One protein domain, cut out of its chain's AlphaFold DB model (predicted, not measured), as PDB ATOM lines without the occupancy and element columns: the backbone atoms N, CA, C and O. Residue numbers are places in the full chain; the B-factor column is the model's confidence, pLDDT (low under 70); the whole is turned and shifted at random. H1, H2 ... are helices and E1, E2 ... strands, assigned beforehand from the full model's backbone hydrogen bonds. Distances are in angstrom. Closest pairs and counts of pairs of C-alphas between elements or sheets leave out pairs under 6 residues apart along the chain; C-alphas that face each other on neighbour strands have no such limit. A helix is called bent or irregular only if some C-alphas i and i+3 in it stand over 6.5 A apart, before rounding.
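This is residues 3 to 87 of the 87 residues of the protein "Transposase IS4 family protein" of Legionella feeleii (UniProt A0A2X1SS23). An open, stretched model: a small two-stranded hairpin, E1 and E2, at one end, the long helix H1 leading away from it, and a second long helix, H2, set crosswise at the far end of H1 like the bar of a T. Contacts between these parts are few, and a long loop joins the hairpin to H1. The printed part has 85 residues, with the order E1, E2, H1, H2; the sheet, E1 - E2, is antiparallel and the class is mixed, helices and strands. The whole is only just extended, close to loose, with a radius of gyration of the C-alphas of 18.3 A and spans of 47 by 38 by 32 A.

E1, residues 3 to 8, and E2, residues 15 to 21, form an antiparallel hairpin, with 158 degrees between their directions. N 5 and O 18 are within hydrogen-bond range at 2.9 A, as are N 20 and O 3 at 2.9 A. H1, residues 33 to 54, is apart from E1, but only just, the closest C-alphas being 8.1 A apart. H2, residues 65 to 86, touches H1 about perpendicular, at 74 degrees. The closest C-alphas are those of Leu 51 and Lys 75, 7.3 A apart; H1 touches with residues 50 to 51 alone, H2 with residues 75 to 79 alone. H2 is apart from E1 and E2. Every O i to N i+4 pair is within hydrogen-bond range in H2, and 14 of 18 in H1.

E1 begins at C-alpha 3 (-33.560, 62.218, -56.608) and is 16.6 A long; E2 is 19.9 A long. H1 is 31.0 A long, from C-alpha 33 at (-38.795, 54.317, -59.015); it is neither bent nor irregular, but only just: C-alphas 46 and 49 are 6.2 A apart. H2 is 31.8 A long and ends at C-alpha 86 (-47.122, 40.886, -33.752).

The C-alphas farthest apart, those of Pro 13 and Val 66, are 52.7 A apart. The printed part has no cut. The link from E2 to H1 is long, with 11 residues. Residues 9 to 14, 25 to 32, 38 to 46 of H1, and 81 to 87, of which 81 to 86 belong to H2, stand free. Mean pLDDT of the printed part is 83.7; residues 3 to 13 and residue 87 are under 70.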
ATOM      1  N   LEU A   3     -32.368  61.845 -57.365       64.88
ATOM      2  CA  LEU A   3     -33.560  62.218 -56.608       64.88
ATOM      3  C   LEU A   3     -33.183  63.362 -55.663       64.88
ATOM      4  O   LEU A   3     -32.191  63.283 -54.934       64.88
ATOM      5  N   LYS A   4     -33.973  64.436 -55.683       63.97
ATOM      6  CA  LYS A   4     -33.823  65.563 -54.760       63.97
ATOM      7  C   LYS A   4     -34.742  65.348 -53.563       63.97
ATOM      8  O   LYS A   4     -35.955  65.251 -53.732       63.97
ATOM      9  N   THR A   5     -34.168  65.331 -52.366       63.84
ATOM     10  CA  THR A   5     -34.925  65.314 -51.111       63.84
ATOM     11  C   THR A   5     -34.796  66.684 -50.457       63.84
ATOM     12  O   THR A   5     -33.686  67.168 -50.234       63.84
ATOM     13  N   ILE A   6     -35.929  67.323 -50.167       68.00
ATOM     14  CA  ILE A   6     -35.993  68.575 -49.406       68.00
ATOM     15  C   ILE A   6     -36.595  68.228 -48.048       68.00
ATOM     16  O   ILE A   6     -37.684  67.661 -47.990       68.00
ATOM     17  N   SER A   7     -35.881  68.541 -46.970       65.50
ATOM     18  CA  SER A   7     -36.342  68.328 -45.598       65.50
ATOM     19  C   SER A   7     -36.282  69.638 -44.824       65.50
ATOM     20  O   SER A   7     -35.310  70.382 -44.941       65.50
ATOM     21  N   SER A   8     -37.306  69.898 -44.015       59.81
ATOM     22  CA  SER A   8     -37.372  71.040 -43.103       59.81
ATOM     23  C   SER A   8     -37.633  70.513 -41.699       59.81
ATOM     24  O   SER A   8     -38.602  69.783 -41.495       59.81
ATOM     25  N   THR A   9     -36.788  70.872 -40.737       65.38
ATOM     26  CA  THR A   9     -36.994  70.519 -39.326       65.38
ATOM     27  C   THR A   9     -37.780  71.640 -38.653       65.38
ATOM     28  O   THR A   9     -37.414  72.804 -38.765       65.38
ATOM     29  N   THR A  10     -38.861  71.314 -37.939       61.47
ATOM     30  CA  THR A  10     -39.820  72.281 -37.359       61.47
ATOM     31  C   THR A  10     -39.234  73.246 -36.318       61.47
ATOM     32  O   THR A  10     -39.896  74.219 -35.973       61.47
ATOM     33  N   ASN A  11     -37.999  73.024 -35.856       64.12
ATOM     34  CA  ASN A  11     -37.307  73.846 -34.854       64.12
ATOM     35  C   ASN A  11     -36.101  74.634 -35.400       64.12
ATOM     36  O   ASN A  11     -35.369  75.241 -34.622       64.12
ATOM     37  N   THR A  12     -35.878  74.645 -36.718       63.56
ATOM     38  CA  THR A  12     -34.800  75.423 -37.347       63.56
ATOM     39  C   THR A  12     -35.325  76.130 -38.597       63.56
ATOM     40  O   THR A  12     -35.949  75.476 -39.428       63.56
ATOM     41  N   PRO A  13     -35.048  77.432 -38.792       69.62
ATOM     42  CA  PRO A  13     -35.452  78.154 -40.003       69.62
ATOM     43  C   PRO A  13     -34.669  77.727 -41.258       69.62
ATOM     44  O   PRO A  13     -34.963  78.189 -42.358       69.62
ATOM     45  N   GLU A  14     -33.657  76.872 -41.107       78.06
ATOM     46  CA  GLU A  14     -32.804  76.416 -42.196       78.06
ATOM     47  C   GLU A  14     -33.475  75.303 -43.014       78.06
ATOM     48  O   GLU A  14     -33.858  74.253 -42.492       78.06
ATOM     49  N   VAL A  15     -33.600  75.533 -44.323       77.31
ATOM     50  CA  VAL A  15     -34.057  74.526 -45.284       77.31
ATOM     51  C   VAL A  15     -32.838  73.819 -45.859       77.31
ATOM     52  O   VAL A  15     -32.026  74.434 -46.550       77.31
ATOM     53  N   ILE A  16     -32.734  72.511 -45.624       79.38
ATOM     54  CA  ILE A  16     -31.637  71.690 -46.144       79.38
ATOM     55  C   ILE A  16     -32.122  70.949 -47.393       79.38
ATOM     56  O   ILE A  16     -33.114  70.214 -47.370       79.38
ATOM     57  N   ALA A  17     -31.395  71.124 -48.498       79.94
ATOM     58  CA  ALA A  17     -31.599  70.374 -49.733       79.94
ATOM     59  C   ALA A  17     -30.480  69.344 -49.912       79.94
ATOM     60  O   ALA A  17     -29.300  69.685 -49.857       79.94
ATOM     61  N   GLN A  18     -30.852  68.087 -50.158       79.75
ATOM     62  CA  GLN A  18     -29.911  67.001 -50.422       79.75
ATOM     63  C   GLN A  18     -30.195  66.367 -51.785       79.75
ATOM     64  O   GLN A  18     -31.348  66.124 -52.154       79.75
ATOM     65  N   TRP A  19     -29.130  66.051 -52.519       81.25
ATOM     66  CA  TRP A  19     -29.195  65.253 -53.742       81.25
ATOM     67  C   TRP A  19     -28.728  63.837 -53.443       81.25
ATOM     68  O   TRP A  19     -27.668  63.639 -52.853       81.25
ATOM     69  N   ARG A  20     -29.517  62.848 -53.863       82.19
ATOM     70  CA  ARG A  20     -29.169  61.431 -53.754       82.19
ATOM     71  C   ARG A  20     -29.122  60.824 -55.144       82.19
ATOM     72  O   ARG A  20     -30.064  60.969 -55.920       82.19
ATOM     73  N   TYR A  21     -28.024  60.151 -55.454       83.12
ATOM     74  CA  TYR A  21     -27.836  59.477 -56.730       83.12
ATOM     75  C   TYR A  21     -28.065  57.983 -56.541       83.12
ATOM     76  O   TYR A  21     -27.427  57.362 -55.698       83.12
ATOM     77  N   TYR A  22     -28.970  57.419 -57.336       82.56
ATOM     78  CA  TYR A  22     -29.263  55.986 -57.333       82.56
ATOM     79  C   TYR A  22     -28.808  55.344 -58.639       82.56
ATOM     80  O   TYR A  22     -28.991  55.924 -59.718       82.56
ATOM     81  N   VAL A  23     -28.236  54.145 -58.530       88.69
ATOM     82  CA  VAL A  23     -27.915  53.273 -59.663       88.69
ATOM     83  C   VAL A  23     -29.050  52.269 -59.800       88.69
ATOM     84  O   VAL A  23     -29.433  51.621 -58.830       88.69
ATOM     85  N   THR A  24     -29.629  52.179 -60.990       86.81
ATOM     86  CA  THR A  24     -30.759  51.295 -61.273       86.81
ATOM     87  C   THR A  24     -30.703  50.848 -62.727       86.81
ATOM     88  O   THR A  24     -30.179  51.572 -63.573       86.81
ATOM     89  N   SER A  25     -31.234  49.662 -63.002       90.69
ATOM     90  CA  SER A  25     -31.488  49.168 -64.357       90.69
ATOM     91  C   SER A  25     -32.852  49.602 -64.905       90.69
ATOM     92  O   SER A  25     -33.154  49.310 -66.057       90.69
ATOM     93  N   HIS A  26     -33.687  50.263 -64.098       88.06
ATOM     94  CA  HIS A  26     -34.993  50.759 -64.524       88.06
ATOM     95  C   HIS A  26     -34.887  52.063 -65.322       88.06
ATOM     96  O   HIS A  26     -33.987  52.874 -65.099       88.06
ATOM     97  N   ASP A  27     -35.866  52.280 -66.202       89.00
ATOM     98  CA  ASP A  27     -36.015  53.526 -66.951       89.00
ATOM     99  C   ASP A  27     -36.227  54.739 -66.041       89.00
ATOM    100  O   ASP A  27     -36.786  54.642 -64.942       89.00
ATOM    101  N   ALA A  28     -35.824  55.905 -66.549       83.75
ATOM    102  CA  ALA A  28     -35.859  57.160 -65.805       83.75
ATOM    103  C   ALA A  28     -37.238  57.595 -65.372       83.75
ATOM    104  O   ALA A  28     -37.436  58.089 -64.260       83.75
ATOM    105  N   ASP A  29     -38.176  57.355 -66.267       85.50
ATOM    106  CA  ASP A  29     -39.526  57.861 -66.163       85.50
ATOM    107  C   ASP A  29     -40.434  56.842 -65.470       85.50
ATOM    108  O   ASP A  29     -41.651  57.013 -65.437       85.50
ATOM    109  N   ASN A  30     -39.860  55.770 -64.902       87.25
ATOM    110  CA  ASN A  30     -40.630  54.772 -64.181       87.25
ATOM    111  C   ASN A  30     -41.287  55.423 -62.946       87.25
ATOM    112  O   ASN A  30     -40.588  55.789 -61.993       87.25
ATOM    113  N   PRO A  31     -42.630  55.522 -62.899       88.19
ATOM    114  CA  PRO A  31     -43.328  56.230 -61.826       88.19
ATOM    115  C   PRO A  31     -43.136  55.561 -60.457       88.19
ATOM    116  O   PRO A  31     -43.244  56.213 -59.417       88.19
ATOM    117  N   ASN A  32     -42.792  54.270 -60.439       89.62
ATOM    118  CA  ASN A  32     -42.564  53.502 -59.221       89.62
ATOM    119  C   ASN A  32     -41.123  53.590 -58.705       89.62
ATOM    120  O   ASN A  32     -40.844  53.063 -57.630       89.62
ATOM    121  N   LEU A  33     -40.207  54.273 -59.402       87.06
ATOM    122  CA  LEU A  33     -38.795  54.317 -59.015       87.06
ATOM    123  C   LEU A  33     -38.600  54.852 -57.588       87.06
ATOM    124  O   LEU A  33     -37.843  54.292 -56.796       87.06
ATOM    125  N   SER A  34     -39.338  55.904 -57.229       84.94
ATOM    126  CA  SER A  34     -39.293  56.481 -55.880       84.94
ATOM    127  C   SER A  34     -39.793  55.519 -54.796       84.94
ATOM    128  O   SER A  34     -39.321  55.577 -53.659       84.94
ATOM    129  N   ARG A  35     -40.730  54.627 -55.139       88.50
ATOM    130  CA  ARG A  35     -41.223  53.575 -54.252       88.50
ATOM    131  C   ARG A  35     -40.187  52.468 -54.110       88.50
ATOM    132  O   ARG A  35     -39.846  52.146 -52.985       88.50
ATOM    133  N   TYR A  36     -39.615  51.976 -55.207       89.25
ATOM    134  CA  TYR A  36     -38.564  50.953 -55.156       89.25
ATOM    135  C   TYR A  36     -37.370  51.384 -54.308       89.25
ATOM    136  O   TYR A  36     -36.864  50.600 -53.514       89.25
ATOM    137  N   VAL A  37     -36.954  52.648 -54.422       87.44
ATOM    138  CA  VAL A  37     -35.898  53.205 -53.570       87.44
ATOM    139  C   VAL A  37     -36.298  53.159 -52.093       87.44
ATOM    140  O   VAL A  37     -35.494  52.742 -51.265       87.44
ATOM    141  N   ARG A  38     -37.522  53.575 -51.740       86.50
ATOM    142  CA  ARG A  38     -37.994  53.531 -50.344       86.50
ATOM    143  C   ARG A  38     -38.117  52.104 -49.816       86.50
ATOM    144  O   ARG A  38     -37.653  51.851 -48.713       86.50
ATOM    145  N   ASP A  39     -38.687  51.202 -50.607       87.69
ATOM    146  CA  ASP A  39     -38.868  49.792 -50.254       87.69
ATOM    147  C   ASP A  39     -37.510  49.079 -50.112       87.69
ATOM    148  O   ASP A  39     -37.350  48.187 -49.287       87.69
ATOM    149  N   HIS A  40     -36.488  49.494 -50.865       85.62
ATOM    150  CA  HIS A  40     -35.127  48.999 -50.663       85.62
ATOM    151  C   HIS A  40     -34.550  49.461 -49.315       85.62
ATOM    152  O   HIS A  40     -33.986  48.660 -48.576       85.62
ATOM    153  N   TRP A  41     -34.731  50.739 -48.962       85.12
ATOM    154  CA  TRP A  41     -34.264  51.284 -47.681       85.12
ATOM    155  C   TRP A  41     -35.040  50.764 -46.468       85.12
ATOM    156  O   TRP A  41     -34.480  50.715 -45.373       85.12
ATOM    157  N   SER A  42     -36.308  50.372 -46.625       84.94
ATOM    158  CA  SER A  42     -37.081  49.813 -45.511       84.94
ATOM    159  C   SER A  42     -36.505  48.485 -45.021       84.94
ATOM    160  O   SER A  42     -36.629  48.193 -43.838       84.94
ATOM    161  N   ILE A  43     -35.800  47.723 -45.865       83.44
ATOM    162  CA  ILE A  43     -35.090  46.507 -45.440       83.44
ATOM    163  C   ILE A  43     -34.025  46.847 -44.391       83.44
ATOM    164  O   ILE A  43     -33.958  46.200 -43.348       83.44
ATOM    165  N   GLU A  44     -33.231  47.890 -44.617       83.25
ATOM    166  CA  GLU A  44     -32.206  48.319 -43.659       83.25
ATOM    167  C   GLU A  44     -32.836  48.771 -42.335       83.25
ATOM    168  O   GLU A  44     -32.442  48.353 -41.247       83.25
ATOM    169  N   ASN A  45     -33.889  49.580 -42.426       81.94
ATOM    170  CA  ASN A  45     -34.512  50.171 -41.249       81.94
ATOM    171  C   ASN A  45     -35.368  49.179 -40.442       81.94
ATOM    172  O   ASN A  45     -35.389  49.219 -39.218       81.94
ATOM    173  N   GLU A  46     -36.113  48.299 -41.105       81.75
ATOM    174  CA  GLU A  46     -37.043  47.384 -40.439       81.75
ATOM    175  C   GLU A  46     -36.443  46.010 -40.170       81.75
ATOM    176  O   GLU A  46     -37.004  45.252 -39.379       81.75
ATOM    177  N   TYR A  47     -35.367  45.637 -40.861       84.50
ATOM    178  CA  TYR A  47     -34.745  44.327 -40.723       84.50
ATOM    179  C   TYR A  47     -33.374  44.441 -40.071       84.50
ATOM    180  O   TYR A  47     -33.203  43.939 -38.963       84.50
ATOM    181  N   HIS A  48     -32.431  45.139 -40.707       84.19
ATOM    182  CA  HIS A  48     -31.055  45.226 -40.213       84.19
ATOM    183  C   HIS A  48     -30.984  45.900 -38.847       84.19
ATOM    184  O   HIS A  48     -30.509  45.279 -37.903       84.19
ATOM    185  N   TRP A  49     -31.625  47.058 -38.671       88.56
ATOM    186  CA  TRP A  49     -31.652  47.731 -37.370       88.56
ATOM    187  C   TRP A  49     -32.194  46.842 -36.236       88.56
ATOM    188  O   TRP A  49     -31.684  46.870 -35.116       88.56
ATOM    189  N   GLN A  50     -33.212  46.016 -36.509       88.69
ATOM    190  CA  GLN A  50     -33.751  45.098 -35.502       88.69
ATOM    191  C   GLN A  50     -32.750  43.989 -35.150       88.69
ATOM    192  O   GLN A  50     -32.633  43.622 -33.979       88.69
ATOM    193  N   LEU A  51     -32.015  43.468 -36.135       89.88
ATOM    194  CA  LEU A  51     -30.944  42.499 -35.896       89.88
ATOM    195  C   LEU A  51     -29.800  43.133 -35.091       89.88
ATOM    196  O   LEU A  51     -29.365  42.560 -34.091       89.88
ATOM    197  N   ASP A  52     -29.375  44.334 -35.468       87.69
ATOM    198  CA  ASP A  52     -28.220  45.011 -34.880       87.69
ATOM    199  C   ASP A  52     -28.503  45.468 -33.444       87.69
ATOM    200  O   ASP A  52     -27.694  45.242 -32.545       87.69
ATOM    201  N   VAL A  53     -29.685  46.038 -33.185       87.69
ATOM    202  CA  VAL A  53     -30.035  46.597 -31.870       87.69
ATOM    203  C   VAL A  53     -30.652  45.561 -30.934       87.69
ATOM    204  O   VAL A  53     -30.251  45.475 -29.773       87.69
ATOM    205  N   HIS A  54     -31.627  44.772 -31.398       88.62
ATOM    206  CA  HIS A  54     -32.355  43.845 -30.518       88.62
ATOM    207  C   HIS A  54     -31.712  42.463 -30.437       88.62
ATOM    208  O   HIS A  54     -31.805  41.820 -29.391       88.62
ATOM    209  N   LEU A  55     -31.050  42.008 -31.503       88.00
ATOM    210  CA  LEU A  55     -30.311  40.741 -31.511       88.00
ATOM    211  C   LEU A  55     -28.792  40.937 -31.446       88.00
ATOM    212  O   LEU A  55     -28.060  39.945 -31.494       88.00
ATOM    213  N   ASN A  56     -28.338  42.185 -31.274       88.25
ATOM    214  CA  ASN A  56     -26.956  42.561 -30.986       88.25
ATOM    215  C   ASN A  56     -25.960  41.996 -32.019       88.25
ATOM    216  O   ASN A  56     -24.852  41.603 -31.654       88.25
ATOM    217  N   ASP A  57     -26.380  41.916 -33.289       87.25
ATOM    218  CA  ASP A  57     -25.613  41.270 -34.362       87.25
ATOM    219  C   ASP A  57     -24.251  41.949 -34.591       87.25
ATOM    220  O   ASP A  57     -23.258  41.249 -34.768       87.25
ATOM    221  N   ASP A  58     -24.164  43.274 -34.416       86.31
ATOM    222  CA  ASP A  58     -22.916  44.058 -34.476       86.31
ATOM    223  C   ASP A  58     -21.818  43.583 -33.513       86.31
ATOM    224  O   ASP A  58     -20.626  43.789 -33.752       86.31
ATOM    225  N   LYS A  59     -22.195  42.982 -32.379       85.69
ATOM    226  CA  LYS A  59     -21.231  42.527 -31.363       85.69
ATOM    227  C   LYS A  59     -20.985  41.025 -31.415       85.69
ATOM    228  O   LYS A  59     -20.238  40.516 -30.574       85.69
ATOM    229  N   ASP A  60     -21.603  40.313 -32.354       86.69
ATOM    230  CA  ASP A  60     -21.374  38.886 -32.508       86.69
ATOM    231  C   ASP A  60     -19.929  38.635 -32.942       86.69
ATOM    232  O   ASP A  60     -19.468  39.077 -33.992       86.69
ATOM    233  N   LYS A  61     -19.212  37.850 -32.144       83.25
ATOM    234  CA  LYS A  61     -17.866  37.389 -32.480       83.25
ATOM    235  C   LYS A  61     -17.955  35.983 -33.051       83.25
ATOM    236  O   LYS A  61     -17.829  34.998 -32.326       83.25
ATOM    237  N   LYS A  62     -18.228  35.899 -34.350       81.38
ATOM    238  CA  LYS A  62     -18.279  34.636 -35.093       81.38
ATOM    239  C   LYS A  62     -16.925  34.420 -35.768       81.38
ATOM    240  O   LYS A  62     -16.557  35.183 -36.652       81.38
ATOM    241  N   TYR A  63     -16.180  33.419 -35.308       83.38
ATOM    242  CA  TYR A  63     -14.848  33.084 -35.837       83.38
ATOM    243  C   TYR A  63     -14.855  31.863 -36.768       83.38
ATOM    244  O   TYR A  63     -13.854  31.597 -37.422       83.38
ATOM    245  N   ASP A  64     -15.971  31.133 -36.806       93.50
ATOM    246  CA  ASP A  64     -16.206  29.980 -37.674       93.50
ATOM    247  C   ASP A  64     -17.336  30.310 -38.658       93.50
ATOM    248  O   ASP A  64     -18.392  30.804 -38.249       93.50
ATOM    249  N   ASP A  65     -17.110  30.044 -39.944       88.81
ATOM    250  CA  ASP A  65     -18.017  30.441 -41.028       88.81
ATOM    251  C   ASP A  65     -19.363  29.705 -40.960       88.81
ATOM    252  O   ASP A  65     -20.421  30.298 -41.188       88.81
ATOM    253  N   VAL A  66     -19.346  28.424 -40.576       91.75
ATOM    254  CA  VAL A  66     -20.560  27.605 -40.449       91.75
ATOM    255  C   VAL A  66     -21.395  28.094 -39.270       91.75
ATOM    256  O   VAL A  66     -22.614  28.250 -39.376       91.75
ATOM    257  N   ALA A  67     -20.748  28.390 -38.143       88.25
ATOM    258  CA  ALA A  67     -21.402  29.000 -36.997       88.25
ATOM    259  C   ALA A  67     -21.982  30.378 -37.351       88.25
ATOM    260  O   ALA A  67     -23.123  30.660 -36.980       88.25
ATOM    261  N   ALA A  68     -21.245  31.210 -38.096       90.19
ATOM    262  CA  ALA A  68     -21.696  32.533 -38.519       90.19
ATOM    263  C   ALA A  68     -22.982  32.463 -39.351       90.19
ATOM    264  O   ALA A  68     -23.960  33.160 -39.057       90.19
ATOM    265  N   GLU A  69     -22.997  31.579 -40.349       91.69
ATOM    266  CA  GLU A  69     -24.146  31.365 -41.221       91.69
ATOM    267  C   GLU A  69     -25.355  30.818 -40.450       91.69
ATOM    268  O   GLU A  69     -26.470  31.336 -40.581       91.69
ATOM    269  N   ASN A  70     -25.144  29.807 -39.604       92.44
ATOM    270  CA  ASN A  70     -26.213  29.208 -38.808       92.44
ATOM    271  C   ASN A  70     -26.859  30.230 -37.865       92.44
ATOM    272  O   ASN A  70     -28.090  30.289 -37.752       92.44
ATOM    273  N   PHE A  71     -26.052  31.075 -37.224       91.25
ATOM    274  CA  PHE A  71     -26.558  32.128 -36.350       91.25
ATOM    275  C   PHE A  71     -27.346  33.184 -37.129       91.25
ATOM    276  O   PHE A  71     -28.442  33.559 -36.710       91.25
ATOM    277  N   ALA A  72     -26.836  33.622 -38.286       90.38
ATOM    278  CA  ALA A  72     -27.531  34.579 -39.141       90.38
ATOM    279  C   ALA A  72     -28.905  34.040 -39.577       90.38
ATOM    280  O   ALA A  72     -29.919  34.722 -39.432       90.38
ATOM    281  N   ARG A  73     -28.972  32.783 -40.037       92.94
ATOM    282  CA  ARG A  73     -30.236  32.127 -40.414       92.94
ATOM    283  C   ARG A  73     -31.209  32.038 -39.234       92.94
ATOM    284  O   ARG A  73     -32.390  32.345 -39.391       92.94
ATOM    285  N   THR A  74     -30.715  31.677 -38.051       94.19
ATOM    286  CA  THR A  74     -31.533  31.535 -36.835       94.19
ATOM    287  C   THR A  74     -32.123  32.870 -36.384       94.19
ATOM    288  O   THR A  74     -33.322  32.956 -36.123       94.19
ATOM    289  N   LYS A  75     -31.314  33.936 -36.347       92.31
ATOM    290  CA  LYS A  75     -31.771  35.286 -35.981       92.31
ATOM    291  C   LYS A  75     -32.830  35.816 -36.948       92.31
ATOM    292  O   LYS A  75     -33.848  36.348 -36.516       92.31
ATOM    293  N   ARG A  76     -32.635  35.599 -38.252       91.50
ATOM    294  CA  ARG A  76     -33.614  35.967 -39.288       91.50
ATOM    295  C   ARG A  76     -34.932  35.213 -39.142       91.50
ATOM    296  O   ARG A  76     -35.998  35.820 -39.234       91.50
ATOM    297  N   LEU A  77     -34.870  33.907 -38.875       93.62
ATOM    298  CA  LEU A  77     -36.057  33.095 -38.609       93.62
ATOM    299  C   LEU A  77     -36.817  33.620 -37.387       93.62
ATOM    300  O   LEU A  77     -38.025  33.832 -37.469       93.62
ATOM    301  N   LEU A  78     -36.110  33.873 -36.283       92.69
ATOM    302  CA  LEU A  78     -36.700  34.423 -35.066       92.69
ATOM    303  C   LEU A  78     -37.395  35.762 -35.336       92.69
ATOM    304  O   LEU A  78     -38.544  35.941 -34.940       92.69
ATOM    305  N   LEU A  79     -36.730  36.675 -36.050       91.56
ATOM    306  CA  LEU A  79     -37.290  37.983 -36.377       91.56
ATOM    307  C   LEU A  79     -38.576  37.863 -37.203       91.56
ATOM    308  O   LEU A  79     -39.577  38.509 -36.897       91.56
ATOM    309  N   ASN A  80     -38.572  36.991 -38.212       90.69
ATOM    310  CA  ASN A  80     -39.748  36.736 -39.041       90.69
ATOM    311  C   ASN A  80     -40.911  36.160 -38.222       90.69
ATOM    312  O   ASN A  80     -42.049  36.589 -38.398       90.69
ATOM    313  N   LEU A  81     -40.640  35.229 -37.301       92.75
ATOM    314  CA  LEU A  81     -41.663  34.661 -36.417       92.75
ATOM    315  C   LEU A  81     -42.284  35.716 -35.501       92.75
ATOM    316  O   LEU A  81     -43.502  35.726 -35.321       92.75
ATOM    317  N   VAL A  82     -41.466  36.613 -34.941       90.94
ATOM    318  CA  VAL A  82     -41.963  37.731 -34.128       90.94
ATOM    319  C   VAL A  82     -42.861  38.624 -34.973       90.94
ATOM    320  O   VAL A  82     -43.997  38.855 -34.573       90.94
ATOM    321  N   LYS A  83     -42.411  39.034 -36.166       86.69
ATOM    322  CA  LYS A  83     -43.199  39.884 -37.070       86.69
ATOM    323  C   LYS A  83     -44.549  39.267 -37.435       86.69
ATOM    324  O   LYS A  83     -45.542  39.978 -37.416       86.69
ATOM    325  N   ILE A  84     -44.603  37.960 -37.706       91.50
ATOM    326  CA  ILE A  84     -45.864  37.249 -37.989       91.50
ATOM    327  C   ILE A  84     -46.803  37.266 -36.778       91.50
ATOM    328  O   ILE A  84     -48.010  37.363 -36.947       91.50
ATOM    329  N   LYS A  85     -46.268  37.141 -35.560       82.81
ATOM    330  CA  LYS A  85     -47.077  37.076 -34.335       82.81
ATOM    331  C   LYS A  85     -47.542  38.449 -33.840       82.81
ATOM    332  O   LYS A  85     -48.518  38.518 -33.099       82.81
ATOM    333  N   THR A  86     -46.814  39.512 -34.173       74.25
ATOM    334  CA  THR A  86     -47.122  40.886 -33.752       74.25
ATOM    335  C   THR A  86     -47.856  41.709 -34.813       74.25
ATOM    336  O   THR A  86     -48.228  42.841 -34.511       74.25
ATOM    337  N   ALA A  87     -48.008  41.183 -36.031       57.09
ATOM    338  CA  ALA A  87     -48.843  41.751 -37.092       57.09
ATOM    339  C   ALA A  87     -50.313  41.355 -36.904       57.09
ATOM    340  O   ALA A  87     -51.177  42.205 -37.215       57.09
TER     341      ALA A  87